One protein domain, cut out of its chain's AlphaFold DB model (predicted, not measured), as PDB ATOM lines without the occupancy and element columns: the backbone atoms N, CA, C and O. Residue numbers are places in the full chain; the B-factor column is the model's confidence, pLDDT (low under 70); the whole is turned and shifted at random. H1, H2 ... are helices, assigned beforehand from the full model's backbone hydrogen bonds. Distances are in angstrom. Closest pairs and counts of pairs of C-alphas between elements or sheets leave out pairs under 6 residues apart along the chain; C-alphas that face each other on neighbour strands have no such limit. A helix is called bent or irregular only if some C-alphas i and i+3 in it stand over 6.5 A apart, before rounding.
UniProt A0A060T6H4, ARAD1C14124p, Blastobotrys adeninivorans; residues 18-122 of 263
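AT A GLANCE: This is residues 18 to 122 of the 263 residues of the protein "ARAD1C14124p" of Blastobotrys adeninivorans (UniProt A0A060T6H4). Helices H1, H6 and H8 make a triangle, with H6 packed along both H1 and H8 and running the opposite way to each, while H1 and H8 only come near each other; short H7 makes the turn from H6 to H8 at one end. Towards the other end H3, H4 and H5 make a three-sided loop, with H3 packed on H8, while short H2 sits on H6; residues 55 to 60, at the turn from H4 to H5, stick out. The printed part has 105 residues with eight named helices, H1 to H8 in order along the chain, and no named strand; the class is all helix. The whole is compact, with a radius of gyration of the C-alphas of 14.0 A and spans of 41 by 29 by 22 A.

IN THESE COORDINATES: H1, residues 19 to 29, begins at C-alpha 19 at (-14.911, -17.905, -14.303) and is 15.7 A long. H2 is residues 32 to 35, H3 residues 40 to 46 and H4 residues 48 to 56. H5, residues 58 to 69, is 16.7 A long. H6, residues 74 to 91, is 25.3 A long and begins at C-alpha 74 at (-34.065, 4.838, -24.164). H7 is residues 93 to 97. H8, residues 101 to 120, is 24.2 A long and ends at C-alpha 120 at (-26.412, 13.720, -18.861). H8 is irregular: C-alphas 111 and 114 are 7.4 A apart, and it has a kink of 64 degrees near residue 114.

HOW THE PARTS SIT: H6 and H8 are the hubs, touching three helices each. H1 touches residues 84 to 91 of H6 at a shallow tilt of 14 degrees, opposite ways; the closest C-alphas, of Cys 21 and Gln 91, are 4.9 A apart. H2 touches residues 77 to 81 of H6, closest at the C-alphas of Phe 34 and Val 80, 6.6 A. H6 and H8 touch at a shallow tilt of 12 degrees, opposite ways, closest at the C-alphas of Met 81 and Phe 110, 5.6 A. H3 touches H8 at a tilt of 37 degrees, only just steep, closest at the C-alphas of Ser 41 and Asp 109, 5.0 A. The helix packing is mostly aligned, but only just, with 2 of 3 pairs at a shallow tilt. H4 touches H5 only at the corner, closest at the C-alphas of Met 53 and Gly 61, 6.0 A. H3 and H4 only just touch, and only at the corner, with 3 pairs of C-alphas within 8 A; the closest, of Phe 43 and Tyr 50, are 5.9 A apart. H7 and H8 only just touch, also only at the corner, with 3 such pairs; the closest, of Leu 96 and Val 103, are 6.4 A apart. H1 and H8 are near each other; H1 and H5, for instance, are apart. In H1, H4, H5, H6 and H7 every O i to N i+4 pair is within hydrogen-bond range; in H3 it is 2 of 3 and in H8 14 of 16, and H2 is too short for such a pair.

THE WHOLE: The two C-alphas farthest apart, of Gln 60 and Ser 94, are 41.3 A apart. The printed part has no cut, and its seven links are tight. The mean pLDDT of the printed part is 96.3, and no printed residue is under 70.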
ATOM      1  N   ASP A  18     -15.028 -15.886  -9.932       85.00
ATOM      2  CA  ASP A  18     -15.851 -16.754 -10.765       85.00
ATOM      3  C   ASP A  18     -15.417 -16.680 -12.242       85.00
ATOM      4  O   ASP A  18     -15.261 -15.606 -12.840       85.00
ATOM      5  N   SER A  19     -15.202 -17.838 -12.868       89.88
ATOM      6  CA  SER A  19     -14.911 -17.905 -14.303       89.88
ATOM      7  C   SER A  19     -16.118 -17.502 -15.155       89.88
ATOM      8  O   SER A  19     -15.924 -16.918 -16.225       89.88
ATOM      9  N   GLY A  20     -17.340 -17.734 -14.664       93.81
ATOM     10  CA  GLY A  20     -18.591 -17.261 -15.251       93.81
ATOM     11  C   GLY A  20     -18.681 -15.738 -15.252       93.81
ATOM     12  O   GLY A  20     -19.000 -15.153 -16.285       93.81
ATOM     13  N   CYS A  21     -18.286 -15.078 -14.159       95.94
ATOM     14  CA  CYS A  21     -18.293 -13.615 -14.086       95.94
ATOM     15  C   CYS A  21     -17.352 -12.982 -15.115       95.94
ATOM     16  O   CYS A  21     -17.728 -12.089 -15.872       95.94
ATOM     17  N   ARG A  22     -16.137 -13.517 -15.223       93.88
ATOM     18  CA  ARG A  22     -15.161 -13.102 -16.238       93.88
ATOM     19  C   ARG A  22     -15.691 -13.280 -17.662       93.88
ATOM     20  O   ARG A  22     -15.501 -12.407 -18.508       93.88
ATOM     21  N   ALA A  23     -16.329 -14.418 -17.944       94.69
ATOM     22  CA  ALA A  23     -16.925 -14.688 -19.249       94.69
ATOM     23  C   ALA A  23     -18.073 -13.714 -19.550       94.69
ATOM     24  O   ALA A  23     -18.162 -13.200 -20.664       94.69
ATOM     25  N   PHE A  24     -18.893 -13.409 -18.544       96.75
ATOM     26  CA  PHE A  24     -19.946 -12.407 -18.624       96.75
ATOM     27  C   PHE A  24     -19.388 -11.016 -18.958       96.75
ATOM     28  O   PHE A  24     -19.842 -10.421 -19.933       96.75
ATOM     29  N   PHE A  25     -18.361 -10.537 -18.240       96.06
ATOM     30  CA  PHE A  25     -17.719  -9.244 -18.522       96.06
ATOM     31  C   PHE A  25     -17.192  -9.160 -19.950       96.06
ATOM     32  O   PHE A  25     -17.490  -8.210 -20.669       96.06
ATOM     33  N   LYS A  26     -16.485 -10.200 -20.406       93.69
ATOM     34  CA  LYS A  26     -16.040 -10.272 -21.801       93.69
ATOM     35  C   LYS A  26     -17.220 -10.203 -22.777       93.69
ATOM     36  O   LYS A  26     -17.104  -9.550 -23.806       93.69
ATOM     37  N   SER A  27     -18.323 -10.881 -22.464       94.81
ATOM     38  CA  SER A  27     -19.487 -10.978 -23.344       94.81
ATOM     39  C   SER A  27     -20.272  -9.676 -23.458       94.81
ATOM     40  O   SER A  27     -20.648  -9.327 -24.571       94.81
ATOM     41  N   PHE A  28     -20.581  -8.992 -22.350       96.12
ATOM     42  CA  PHE A  28     -21.421  -7.790 -22.421       96.12
ATOM     43  C   PHE A  28     -20.633  -6.583 -22.945       96.12
ATOM     44  O   PHE A  28     -21.175  -5.797 -23.715       96.12
ATOM     45  N   LEU A  29     -19.339  -6.476 -22.611       95.75
ATOM     46  CA  LEU A  29     -18.487  -5.380 -23.086       95.75
ATOM     47  C   LEU A  29     -18.260  -5.409 -24.602       95.75
ATOM     48  O   LEU A  29     -18.019  -4.365 -25.199       95.75
ATOM     49  N   SER A  30     -18.348  -6.585 -25.231       94.75
ATOM     50  CA  SER A  30     -18.272  -6.738 -26.688       94.75
ATOM     51  C   SER A  30     -19.640  -6.892 -27.353       94.75
ATOM     52  O   SER A  30     -19.705  -7.339 -28.494       94.75
ATOM     53  N   ASN A  31     -20.735  -6.648 -26.631       97.62
ATOM     54  CA  ASN A  31     -22.075  -6.826 -27.169       97.62
ATOM     55  C   ASN A  31     -22.547  -5.543 -27.867       97.62
ATOM     56  O   ASN A  31     -22.595  -4.474 -27.256       97.62
ATOM     57  N   ASP A  32     -22.942  -5.652 -29.134       97.19
ATOM     58  CA  ASP A  32     -23.381  -4.499 -29.925       97.19
ATOM     59  C   ASP A  32     -24.625  -3.829 -29.320       97.19
ATOM     60  O   ASP A  32     -24.665  -2.609 -29.209       97.19
ATOM     61  N   THR A  33     -25.590  -4.593 -28.789       97.06
ATOM     62  CA  THR A  33     -26.791  -4.008 -28.166       97.06
ATOM     63  C   THR A  33     -26.473  -3.212 -26.903       97.06
ATOM     64  O   THR A  33     -27.229  -2.311 -26.562       97.06
ATOM     65  N   PHE A  34     -25.380  -3.535 -26.204       98.06
ATOM     66  CA  PHE A  34     -24.878  -2.745 -25.075       98.06
ATOM     67  C   PHE A  34     -24.113  -1.505 -25.550       98.06
ATOM     68  O   PHE A  34     -24.355  -0.396 -25.076       98.06
ATOM     69  N   THR A  35     -23.180  -1.678 -26.486       97.12
ATOM     70  CA  THR A  35     -22.288  -0.592 -26.923       97.12
ATOM     71  C   THR A  35     -23.007   0.472 -27.757       97.12
ATOM     72  O   THR A  35     -22.665   1.650 -27.653       97.12
ATOM     73  N   GLU A  36     -24.060   0.103 -28.495       97.31
ATOM     74  CA  GLU A  36     -24.939   1.032 -29.224       97.31
ATOM     75  C   GLU A  36     -25.750   1.955 -28.302       97.31
ATOM     76  O   GLU A  36     -26.241   2.984 -28.761       97.31
ATOM     77  N   CYS A  37     -25.860   1.635 -27.008       98.44
ATOM     78  CA  CYS A  37     -26.551   2.474 -26.029       98.44
ATOM     79  C   CYS A  37     -25.701   3.637 -25.499       98.44
ATOM     80  O   CYS A  37     -26.225   4.471 -24.763       98.44
ATOM     81  N   TYR A  38     -24.400   3.688 -25.829       98.19
ATOM     82  CA  TYR A  38     -23.445   4.693 -25.338       98.19
ATOM     83  C   TYR A  38     -23.647   5.023 -23.843       98.19
ATOM     84  O   TYR A  38     -23.956   6.170 -23.498       98.19
ATOM     85  N   PRO A  39     -23.553   4.026 -22.946       97.75
ATOM     86  CA  PRO A  39     -24.057   4.162 -21.588       97.75
ATOM     87  C   PRO A  39     -23.149   5.043 -20.731       97.75
ATOM     88  O   PRO A  39     -22.139   4.592 -20.193       97.75
ATOM     89  N   MET A  40     -23.541   6.310 -20.564       98.25
ATOM     90  CA  MET A  40     -22.767   7.287 -19.798       98.25
ATOM     91  C   MET A  40     -22.448   6.807 -18.377       98.25
ATOM     92  O   MET A  40     -21.338   7.049 -17.916       98.25
ATOM     93  N   SER A  41     -23.340   6.055 -17.717       97.81
ATOM     94  CA  SER A  41     -23.085   5.490 -16.380       97.81
ATOM     95  C   SER A  41     -21.786   4.680 -16.308       97.81
ATOM     96  O   SER A  41     -21.017   4.862 -15.372       97.81
ATOM     97  N   PHE A  42     -21.473   3.900 -17.344       97.62
ATOM     98  CA  PHE A  42     -20.236   3.122 -17.436       97.62
ATOM     99  C   PHE A  42     -19.007   3.965 -17.797       97.62
ATOM    100  O   PHE A  42     -17.869   3.584 -17.516       97.62
ATOM    101  N   PHE A  43     -19.207   5.102 -18.460       97.50
ATOM    102  CA  PHE A  43     -18.108   5.944 -18.921       97.50
ATOM    103  C   PHE A  43     -17.591   6.881 -17.832       97.50
ATOM    104  O   PHE A  43     -16.381   7.091 -17.743       97.50
ATOM    105  N   LEU A  44     -18.484   7.406 -16.988       95.81
ATOM    106  CA  LEU A  44     -18.162   8.438 -15.998       95.81
ATOM    107  C   LEU A  44     -17.055   8.028 -15.018       95.81
ATOM    108  O   LEU A  44     -16.224   8.862 -14.665       95.81
ATOM    109  N   GLN A  45     -17.028   6.761 -14.596       90.94
ATOM    110  CA  GLN A  45     -16.025   6.257 -13.650       90.94
ATOM    111  C   GLN A  45     -15.108   5.188 -14.246       90.94
ATOM    112  O   GLN A  45     -13.922   5.144 -13.921       90.94
ATOM    113  N   ASN A  46     -15.634   4.349 -15.138       92.38
ATOM    114  CA  ASN A  46     -14.984   3.101 -15.528       92.38
ATOM    115  C   ASN A  46     -14.424   3.130 -16.960       92.38
ATOM    116  O   ASN A  46     -14.220   2.076 -17.553       92.38
ATOM    117  N   SER A  47     -14.148   4.311 -17.531       95.69
ATOM    118  CA  SER A  47     -13.594   4.446 -18.889       95.69
ATOM    119  C   SER A  47     -12.422   5.432 -18.972       95.69
ATOM    120  O   SER A  47     -12.579   6.653 -18.898       95.69
ATOM    121  N   GLN A  48     -11.218   4.909 -19.204       94.12
ATOM    122  CA  GLN A  48     -10.019   5.704 -19.482       94.12
ATOM    123  C   GLN A  48     -10.097   6.406 -20.836       94.12
ATOM    124  O   GLN A  48      -9.607   7.529 -20.974       94.12
ATOM    125  N   SER A  49     -10.717   5.786 -21.842       95.12
ATOM    126  CA  SER A  49     -10.969   6.436 -23.131       95.12
ATOM    127  C   SER A  49     -11.933   7.613 -22.998       95.12
ATOM    128  O   SER A  49     -11.702   8.630 -23.655       95.12
ATOM    129  N   TYR A  50     -12.930   7.548 -22.108       96.44
ATOM    130  CA  TYR A  50     -13.773   8.703 -21.785       96.44
ATOM    131  C   TYR A  50     -12.971   9.814 -21.098       96.44
ATOM    132  O   TYR A  50     -12.987  10.959 -21.548       96.44
ATOM    133  N   ILE A  51     -12.175   9.482 -20.076       93.88
ATOM    134  CA  ILE A  51     -11.291  10.452 -19.403       93.88
ATOM    135  C   ILE A  51     -10.339  11.116 -20.412       93.88
ATOM    136  O   ILE A  51     -10.109  12.328 -20.370       93.88
ATOM    137  N   LYS A  52      -9.790  10.337 -21.348       95.12
ATOM    138  CA  LYS A  52      -8.950  10.850 -22.433       95.12
ATOM    139  C   LYS A  52      -9.736  11.764 -23.373       95.12
ATOM    140  O   LYS A  52      -9.212  12.811 -23.737       95.12
ATOM    141  N   MET A  53     -10.972  11.413 -23.729       96.12
ATOM    142  CA  MET A  53     -11.854  12.258 -24.541       96.12
ATOM    143  C   MET A  53     -12.096  13.612 -23.872       96.12
ATOM    144  O   MET A  53     -11.868  14.637 -24.509       96.12
ATOM    145  N   VAL A  54     -12.455  13.633 -22.584       94.94
ATOM    146  CA  VAL A  54     -12.651  14.879 -21.820       94.94
ATOM    147  C   VAL A  54     -11.399  15.762 -21.870       94.94
ATOM    148  O   VAL A  54     -11.501  16.972 -22.049       94.94
ATOM    149  N   ARG A  55     -10.204  15.167 -21.754       93.38
ATOM    150  CA  ARG A  55      -8.927  15.905 -21.725       93.38
ATOM    151  C   ARG A  55      -8.418  16.349 -23.097       93.38
ATOM    152  O   ARG A  55      -7.753  17.376 -23.179       93.38
ATOM    153  N   SER A  56      -8.617  15.543 -24.138       93.94
ATOM    154  CA  SER A  56      -8.004  15.746 -25.462       93.94
ATOM    155  C   SER A  56      -8.977  16.320 -26.485       93.94
ATOM    156  O   SER A  56      -8.633  17.277 -27.172       93.94
ATOM    157  N   ASP A  57     -10.183  15.759 -26.571       94.50
ATOM    158  CA  ASP A  57     -11.207  16.184 -27.532       94.50
ATOM    159  C   ASP A  57     -12.084  17.307 -26.939       94.50
ATOM    160  O   ASP A  57     -12.752  18.043 -27.672       94.50
ATOM    161  N   GLY A  58     -12.061  17.454 -25.607       93.81
ATOM    162  CA  GLY A  58     -12.705  18.531 -24.865       93.81
ATOM    163  C   GLY A  58     -14.215  18.572 -25.079       93.81
ATOM    164  O   GLY A  58     -14.872  17.547 -25.270       93.81
ATOM    165  N   LEU A  59     -14.752  19.791 -25.085       93.81
ATOM    166  CA  LEU A  59     -16.170  20.069 -25.279       93.81
ATOM    167  C   LEU A  59     -16.757  19.365 -26.511       93.81
ATOM    168  O   LEU A  59     -17.791  18.720 -26.404       93.81
ATOM    169  N   GLN A  60     -16.098  19.448 -27.672       94.38
ATOM    170  CA  GLN A  60     -16.636  18.874 -28.914       94.38
ATOM    171  C   GLN A  60     -16.734  17.345 -28.852       94.38
ATOM    172  O   GLN A  60     -17.703  16.772 -29.349       94.38
ATOM    173  N   GLY A  61     -15.744  16.681 -28.247       95.81
ATOM    174  CA  GLY A  61     -15.778  15.232 -28.050       95.81
ATOM    175  C   GLY A  61     -16.925  14.807 -27.136       95.81
ATOM    176  O   GLY A  61     -17.684  13.902 -27.482       95.81
ATOM    177  N   VAL A  62     -17.087  15.505 -26.008       96.44
ATOM    178  CA  VAL A  62     -18.151  15.223 -25.035       96.44
ATOM    179  C   VAL A  62     -19.538  15.503 -25.615       96.44
ATOM    180  O   VAL A  62     -20.400  14.636 -25.530       96.44
ATOM    181  N   GLU A  63     -19.754  16.642 -26.276       96.00
ATOM    182  CA  GLU A  63     -21.024  16.977 -26.942       96.00
ATOM    183  C   GLU A  63     -21.399  15.949 -28.019       96.00
ATOM    184  O   GLU A  63     -22.548  15.517 -28.106       96.00
ATOM    185  N   SER A  64     -20.420  15.493 -28.807       96.69
ATOM    186  CA  SER A  64     -20.624  14.447 -29.816       96.69
ATOM    187  C   SER A  64     -21.034  13.110 -29.188       96.69
ATOM    188  O   SER A  64     -21.939  12.438 -29.686       96.69
ATOM    189  N   LEU A  65     -20.413  12.728 -28.066       97.88
ATOM    190  CA  LEU A  65     -20.793  11.530 -27.317       97.88
ATOM    191  C   LEU A  65     -22.199  11.654 -26.717       97.88
ATOM    192  O   LEU A  65     -22.999  10.734 -26.866       97.88
ATOM    193  N   LEU A  66     -22.506  12.787 -26.081       97.88
ATOM    194  CA  LEU A  66     -23.823  13.057 -25.501       97.88
ATOM    195  C   LEU A  66     -24.906  13.050 -26.577       97.88
ATOM    196  O   LEU A  66     -25.930  12.409 -26.392       97.88
ATOM    197  N   SER A  67     -24.659  13.645 -27.745       97.44
ATOM    198  CA  SER A  67     -25.598  13.585 -28.870       97.44
ATOM    199  C   SER A  67     -25.895  12.162 -29.334       97.44
ATOM    200  O   SER A  67     -27.020  11.903 -29.758       97.44
ATOM    201  N   LYS A  68     -24.919  11.251 -29.277       97.94
ATOM    202  CA  LYS A  68     -25.149   9.836 -29.594       97.94
ATOM    203  C   LYS A  68     -25.924   9.141 -28.486       97.94
ATOM    204  O   LYS A  68     -26.920   8.501 -28.787       97.94
ATOM    205  N   SER A  69     -25.489   9.302 -27.234       98.19
ATOM    206  CA  SER A  69     -26.143   8.706 -26.066       98.19
ATOM    207  C   SER A  69     -27.600   9.145 -25.975       98.19
ATOM    208  O   SER A  69     -28.488   8.311 -25.998       98.19
ATOM    209  N   CYS A  70     -27.876  10.442 -26.043       98.31
ATOM    210  CA  CYS A  70     -29.224  10.998 -25.937       98.31
ATOM    211  C   CYS A  70     -30.104  10.789 -27.178       98.31
ATOM    212  O   CYS A  70     -31.275  11.166 -27.164       98.31
ATOM    213  N   GLY A  71     -29.538  10.248 -28.262       98.19
ATOM    214  CA  GLY A  71     -30.246   9.915 -29.496       98.19
ATOM    215  C   GLY A  71     -30.655   8.444 -29.602       98.19
ATOM    216  O   GLY A  71     -31.209   8.056 -30.631       98.19
ATOM    217  N   VAL A  72     -30.357   7.620 -28.593       98.56
ATOM    218  CA  VAL A  72     -30.730   6.199 -28.585       98.56
ATOM    219  C   VAL A  72     -32.209   6.004 -28.242       98.56
ATOM    220  O   VAL A  72     -32.882   6.891 -27.717       98.56
ATOM    221  N   ASP A  73     -32.709   4.801 -28.512       98.44
ATOM    222  CA  ASP A  73     -33.980   4.331 -27.966       98.44
ATOM    223  C   ASP A  73     -33.791   4.011 -26.473       98.44
ATOM    224  O   ASP A  73     -33.199   2.988 -26.117       98.44
ATOM    225  N   PHE A  74     -34.238   4.932 -25.614       98.31
ATOM    226  CA  PHE A  74     -34.065   4.838 -24.164       98.31
ATOM    227  C   PHE A  74     -34.698   3.567 -23.588       98.31
ATOM    228  O   PHE A  74     -34.015   2.841 -22.872       98.31
ATOM    229  N   ASP A  75     -35.950   3.263 -23.939       98.44
ATOM    230  CA  ASP A  75     -36.684   2.123 -23.377       98.44
ATOM    231  C   ASP A  75     -36.015   0.799 -23.770       98.44
ATOM    232  O   ASP A  75     -35.873  -0.117 -22.953       98.44
ATOM    233  N   ARG A  76     -35.541   0.699 -25.020       98.50
ATOM    234  CA  ARG A  76     -34.755  -0.457 -25.470       98.50
ATOM    235  C   ARG A  76     -33.458  -0.581 -24.676       98.50
ATOM    236  O   ARG A  76     -33.098  -1.686 -24.268       98.50
ATOM    237  N   CYS A  77     -32.733   0.515 -24.494       98.75
ATOM    238  CA  CYS A  77     -31.457   0.485 -23.795       98.75
ATOM    239  C   CYS A  77     -31.611   0.204 -22.298       98.75
ATOM    240  O   CYS A  77     -30.819  -0.564 -21.755       98.75
ATOM    241  N   GLU A  78     -32.650   0.724 -21.649       98.44
ATOM    242  CA  GLU A  78     -32.997   0.390 -20.264       98.44
ATOM    243  C   GLU A  78     -33.237  -1.119 -20.109       98.44
ATOM    244  O   GLU A  78     -32.590  -1.763 -19.282       98.44
ATOM    245  N   GLN A  79     -34.030  -1.730 -20.997       98.50
ATOM    246  CA  GLN A  79     -34.253  -3.183 -20.996       98.50
ATOM    247  C   GLN A  79     -32.964  -3.992 -21.215       98.50
ATOM    248  O   GLN A  79     -32.776  -5.055 -20.614       98.50
ATOM    249  N   VAL A  80     -32.063  -3.510 -22.078       98.50
ATOM    250  CA  VAL A  80     -30.748  -4.132 -22.286       98.50
ATOM    251  C   VAL A  80     -29.921  -4.087 -20.997       98.50
ATOM    252  O   VAL A  80     -29.349  -5.111 -20.610       98.50
ATOM    253  N   MET A  81     -29.879  -2.942 -20.312       98.56
ATOM    254  CA  MET A  81     -29.144  -2.784 -19.052       98.56
ATOM    255  C   MET A  81     -29.724  -3.665 -17.942       98.56
ATOM    256  O   MET A  81     -28.961  -4.348 -17.258       98.56
ATOM    257  N   ASP A  82     -31.048  -3.745 -17.822       98.31
ATOM    258  CA  ASP A  82     -31.727  -4.610 -16.849       98.31
ATOM    259  C   ASP A  82     -31.455  -6.097 -17.098       98.31
ATOM    260  O   ASP A  82     -31.183  -6.866 -16.167       98.31
ATOM    261  N   SER A  83     -31.465  -6.511 -18.367       98.31
ATOM    262  CA  SER A  83     -31.111  -7.876 -18.763       98.31
ATOM    263  C   SER A  83     -29.677  -8.221 -18.349       98.31
ATOM    264  O   SER A  83     -29.425  -9.260 -17.725       98.31
ATOM    265  N   PHE A  84     -28.719  -7.327 -18.617       98.62
ATOM    266  CA  PHE A  84     -27.333  -7.533 -18.201       98.62
ATOM    267  C   PHE A  84     -27.145  -7.465 -16.684       98.62
ATOM    268  O   PHE A  84     -26.370  -8.258 -16.152       98.62
ATOM    269  N   LEU A  85     -27.893  -6.628 -15.967       98.19
ATOM    270  CA  LEU A  85     -27.905  -6.616 -14.505       98.19
ATOM    271  C   LEU A  85     -28.391  -7.953 -13.925       98.19
ATOM    272  O   LEU A  85     -27.801  -8.470 -12.970       98.19
ATOM    273  N   GLY A  86     -29.442  -8.544 -14.501       98.06
ATOM    274  CA  GLY A  86     -29.918  -9.882 -14.131       98.06
ATOM    275  C   GLY A  86     -28.852 -10.960 -14.358       98.06
ATOM    276  O   GLY A  86     -28.603 -11.804 -13.490       98.06
ATOM    277  N   ASN A  87     -28.150 -10.885 -15.488       97.88
ATOM    278  CA  ASN A  87     -27.030 -11.773 -15.790       97.88
ATOM    279  C   ASN A  87     -25.844 -11.554 -14.838       97.88
ATOM    280  O   ASN A  87     -25.291 -12.526 -14.336       97.88
ATOM    281  N   LEU A  88     -25.498 -10.314 -14.485       97.94
ATOM    282  CA  LEU A  88     -24.453 -10.011 -13.501       97.94
ATOM    283  C   LEU A  88     -24.779 -10.658 -12.145       97.94
ATOM    284  O   LEU A  88     -23.941 -11.354 -11.573       97.94
ATOM    285  N   LYS A  89     -26.019 -10.509 -11.656       96.69
ATOM    286  CA  LYS A  89     -26.468 -11.090 -10.374       96.69
ATOM    287  C   LYS A  89     -26.358 -12.618 -10.327       96.69
ATOM    288  O   LYS A  89     -26.196 -13.189  -9.245       96.69
ATOM    289  N   THR A  90     -26.446 -13.287 -11.477       96.94
ATOM    290  CA  THR A  90     -26.348 -14.750 -11.574       96.94
ATOM    291  C   THR A  90     -24.918 -15.222 -11.833       96.94
ATOM    292  O   THR A  90     -24.418 -16.058 -11.082       96.94
ATOM    293  N   GLN A  91     -24.243 -14.657 -12.834       97.44
ATOM    294  CA  GLN A  91     -22.907 -15.061 -13.287       97.44
ATOM    295  C   GLN A  91     -21.782 -14.584 -12.358       97.44
ATOM    296  O   GLN A  91     -20.725 -15.203 -12.307       97.44
ATOM    297  N   CYS A  92     -22.001 -13.504 -11.602       97.00
ATOM    298  CA  CYS A  92     -21.023 -12.924 -10.678       97.00
ATOM    299  C   CYS A  92     -21.398 -13.115  -9.207       97.00
ATOM    300  O   CYS A  92     -20.968 -12.352  -8.345       97.00
ATOM    301  N   LYS A  93     -22.205 -14.133  -8.880       96.00
ATOM    302  CA  LYS A  93     -22.730 -14.330  -7.520       96.00
ATOM    303  C   LYS A  93     -21.633 -14.443  -6.453       96.00
ATOM    304  O   LYS A  93     -21.816 -13.919  -5.354       96.00
ATOM    305  N   SER A  94     -20.525 -15.138  -6.738       95.38
ATOM    306  CA  SER A  94     -19.406 -15.248  -5.786       95.38
ATOM    307  C   SER A  94     -18.695 -13.911  -5.606       95.38
ATOM    308  O   SER A  94     -18.503 -13.463  -4.479       95.38
ATOM    309  N   ASP A  95     -18.383 -13.237  -6.711       96.94
ATOM    310  CA  ASP A  95     -17.721 -11.934  -6.705       96.94
ATOM    311  C   ASP A  95     -18.559 -10.847  -6.011       96.94
ATOM    312  O   ASP A  95     -18.024 -10.057  -5.235       96.94
ATOM    313  N   LEU A  96     -19.883 -10.859  -6.190       96.00
ATOM    314  CA  LEU A  96     -20.804  -9.979  -5.465       96.00
ATOM    315  C   LEU A  96     -20.741 -10.202  -3.951       96.00
ATOM    316  O   LEU A  96     -20.646  -9.239  -3.192       96.00
ATOM    317  N   LYS A  97     -20.754 -11.465  -3.504       95.75
ATOM    318  CA  LYS A  97     -20.627 -11.813  -2.078       95.75
ATOM    319  C   LYS A  97     -19.271 -11.417  -1.504       95.75
ATOM    320  O   LYS A  97     -19.197 -11.039  -0.340       95.75
ATOM    321  N   ALA A  98     -18.223 -11.507  -2.315       95.81
ATOM    322  CA  ALA A  98     -16.877 -11.086  -1.952       95.81
ATOM    323  C   ALA A  98     -16.679  -9.561  -2.028       95.81
ATOM    324  O   ALA A  98     -15.566  -9.098  -1.800       95.81
ATOM    325  N   GLN A  99     -17.728  -8.791  -2.355       94.50
ATOM    326  CA  GLN A  99     -17.665  -7.340  -2.560       94.50
ATOM    327  C   GLN A  99     -16.568  -6.929  -3.553       94.50
ATOM    328  O   GLN A  99     -15.876  -5.931  -3.367       94.50
ATOM    329  N   ASN A 100     -16.409  -7.712  -4.620       94.69
ATOM    330  CA  ASN A 100     -15.473  -7.420  -5.692       94.69
ATOM    331  C   ASN A 100     -15.757  -6.031  -6.284       94.69
ATOM    332  O   ASN A 100     -16.856  -5.788  -6.784       94.69
ATOM    333  N   SER A 101     -14.773  -5.130  -6.248       92.81
ATOM    334  CA  SER A 101     -14.960  -3.727  -6.629       92.81
ATOM    335  C   SER A 101     -15.363  -3.542  -8.093       92.81
ATOM    336  O   SER A 101     -16.201  -2.692  -8.373       92.81
ATOM    337  N   VAL A 102     -14.836  -4.354  -9.015       94.31
ATOM    338  CA  VAL A 102     -15.181  -4.286 -10.446       94.31
ATOM    339  C   VAL A 102     -16.640  -4.685 -10.662       94.31
ATOM    340  O   VAL A 102     -17.374  -4.025 -11.396       94.31
ATOM    341  N   VAL A 103     -17.087  -5.743  -9.983       95.88
ATOM    342  CA  VAL A 103     -18.472  -6.224 -10.092       95.88
ATOM    343  C   VAL A 103     -19.452  -5.274  -9.403       95.88
ATOM    344  O   VAL A 103     -20.528  -5.031  -9.942       95.88
ATOM    345  N   GLN A 104     -19.079  -4.703  -8.255       94.38
ATOM    346  CA  GLN A 104     -19.871  -3.680  -7.564       94.38
ATOM    347  C   GLN A 104     -20.007  -2.412  -8.416       94.38
ATOM    348  O   GLN A 104     -21.110  -1.887  -8.548       94.38
ATOM    349  N   ALA A 105     -18.919  -1.967  -9.055       94.56
ATOM    350  CA  ALA A 105     -18.943  -0.835  -9.976       94.56
ATOM    351  C   ALA A 105     -19.876  -1.101 -11.166       94.56
ATOM    352  O   ALA A 105     -20.770  -0.306 -11.420       94.56
ATOM    353  N   ALA A 106     -19.761  -2.259 -11.827       96.56
ATOM    354  CA  ALA A 106     -20.661  -2.601 -12.929       96.56
ATOM    355  C   ALA A 106     -22.127  -2.718 -12.477       96.56
ATOM    356  O   ALA A 106     -23.028  -2.281 -13.186       96.56
ATOM    357  N   GLN A 107     -22.383  -3.280 -11.288       96.38
ATOM    358  CA  GLN A 107     -23.731  -3.326 -10.722       96.38
ATOM    359  C   GLN A 107     -24.295  -1.911 -10.518       96.38
ATOM    360  O   GLN A 107     -25.459  -1.677 -10.847       96.38
ATOM    361  N   ALA A 108     -23.486  -0.985  -9.998       95.00
ATOM    362  CA  ALA A 108     -23.871   0.411  -9.846       95.00
ATOM    363  C   ALA A 108     -24.116   1.091 -11.197       95.00
ATOM    364  O   ALA A 108     -25.140   1.749 -11.353       95.00
ATOM    365  N   ASP A 109     -23.257   0.864 -12.190       97.19
ATOM    366  CA  ASP A 109     -23.400   1.446 -13.527       97.19
ATOM    367  C   ASP A 109     -24.686   0.983 -14.233       97.19
ATOM    368  O   ASP A 109     -25.355   1.795 -14.882       97.19
ATOM    369  N   PHE A 110     -25.055  -0.299 -14.096       97.62
ATOM    370  CA  PHE A 110     -26.319  -0.819 -14.628       97.62
ATOM    371  C   PHE A 110     -27.525  -0.196 -13.918       97.62
ATOM    372  O   PHE A 110     -28.414   0.324 -14.584       97.62
ATOM    373  N   LEU A 111     -27.543  -0.209 -12.580       95.75
ATOM    374  CA  LEU A 111     -28.643   0.358 -11.787       95.75
ATOM    375  C   LEU A 111     -28.818   1.863 -12.025       95.75
ATOM    376  O   LEU A 111     -29.936   2.370 -12.030       95.75
ATOM    377  N   ALA A 112     -27.716   2.583 -12.218       96.69
ATOM    378  CA  ALA A 112     -27.720   4.025 -12.405       96.69
ATOM    379  C   ALA A 112     -28.000   4.456 -13.849       96.69
ATOM    380  O   ALA A 112     -28.200   5.649 -14.081       96.69
ATOM    381  N   TYR A 113     -28.007   3.537 -14.825       97.88
ATOM    382  CA  TYR A 113     -28.181   3.886 -16.237       97.88
ATOM    383  C   TYR A 113     -29.394   4.800 -16.494       97.88
ATOM    384  O   TYR A 113     -29.186   5.859 -17.093       97.88
ATOM    385  N   PRO A 114     -30.616   4.497 -16.002       97.19
ATOM    386  CA  PRO A 114     -31.795   5.309 -16.305       97.19
ATOM    387  C   PRO A 114     -31.651   6.764 -15.851       97.19
ATOM    388  O   PRO A 114     -31.978   7.707 -16.575       97.19
ATOM    389  N   ILE A 115     -31.135   6.960 -14.640       97.00
ATOM    390  CA  ILE A 115     -31.031   8.278 -14.022       97.00
ATOM    391  C   ILE A 115     -29.817   9.061 -14.541       97.00
ATOM    392  O   ILE A 115     -29.936  10.260 -14.793       97.00
ATOM    393  N   VAL A 116     -28.682   8.398 -14.799       98.19
ATOM    394  CA  VAL A 116     -27.500   9.021 -15.422       98.19
ATOM    395  C   VAL A 116     -27.789   9.417 -16.867       98.19
ATOM    396  O   VAL A 116     -27.370  10.495 -17.293       98.19
ATOM    397  N   TYR A 117     -28.537   8.603 -17.617       98.50
ATOM    398  CA  TYR A 117     -29.005   8.960 -18.956       98.50
ATOM    399  C   TYR A 117     -29.786  10.277 -18.918       98.50
ATOM    400  O   TYR A 117     -29.394  11.257 -19.550       98.50
ATOM    401  N   LYS A 118     -30.844  10.350 -18.102       97.94
ATOM    402  CA  LYS A 118     -31.684  11.555 -18.013       97.94
ATOM    403  C   LYS A 118     -30.890  12.776 -17.528       97.94
ATOM    404  O   LYS A 118     -31.099  13.874 -18.040       97.94
ATOM    405  N   ALA A 119     -29.969  12.585 -16.582       97.88
ATOM    406  CA  ALA A 119     -29.086  13.634 -16.080       97.88
ATOM    407  C   ALA A 119     -28.157  14.184 -17.171       97.88
ATOM    408  O   ALA A 119     -28.158  15.382 -17.441       97.88
ATOM    409  N   THR A 120     -27.379  13.318 -17.824       98.06
ATOM    410  CA  THR A 120     -26.412  13.720 -18.861       98.06
ATOM    411  C   THR A 120     -27.088  14.270 -20.119       98.06
ATOM    412  O   THR A 120     -26.540  15.165 -20.762       98.06
ATOM    413  N   CYS A 121     -28.311  13.824 -20.416       97.94
ATOM    414  CA  CYS A 121     -29.129  14.328 -21.519       97.94
ATOM    415  C   CYS A 121     -29.922  15.599 -21.201       97.94
ATOM    416  O   CYS A 121     -30.572  16.155 -22.096       97.94
ATOM    417  N   ALA A 122     -29.874  16.098 -19.963       95.94
ATOM    418  CA  ALA A 122     -30.514  17.354 -19.613       95.94
ATOM    419  C   ALA A 122     -29.893  18.502 -20.423       95.94
ATOM    420  O   ALA A 122     -28.729  18.860 -20.246       95.94
TER     421      ALA A 122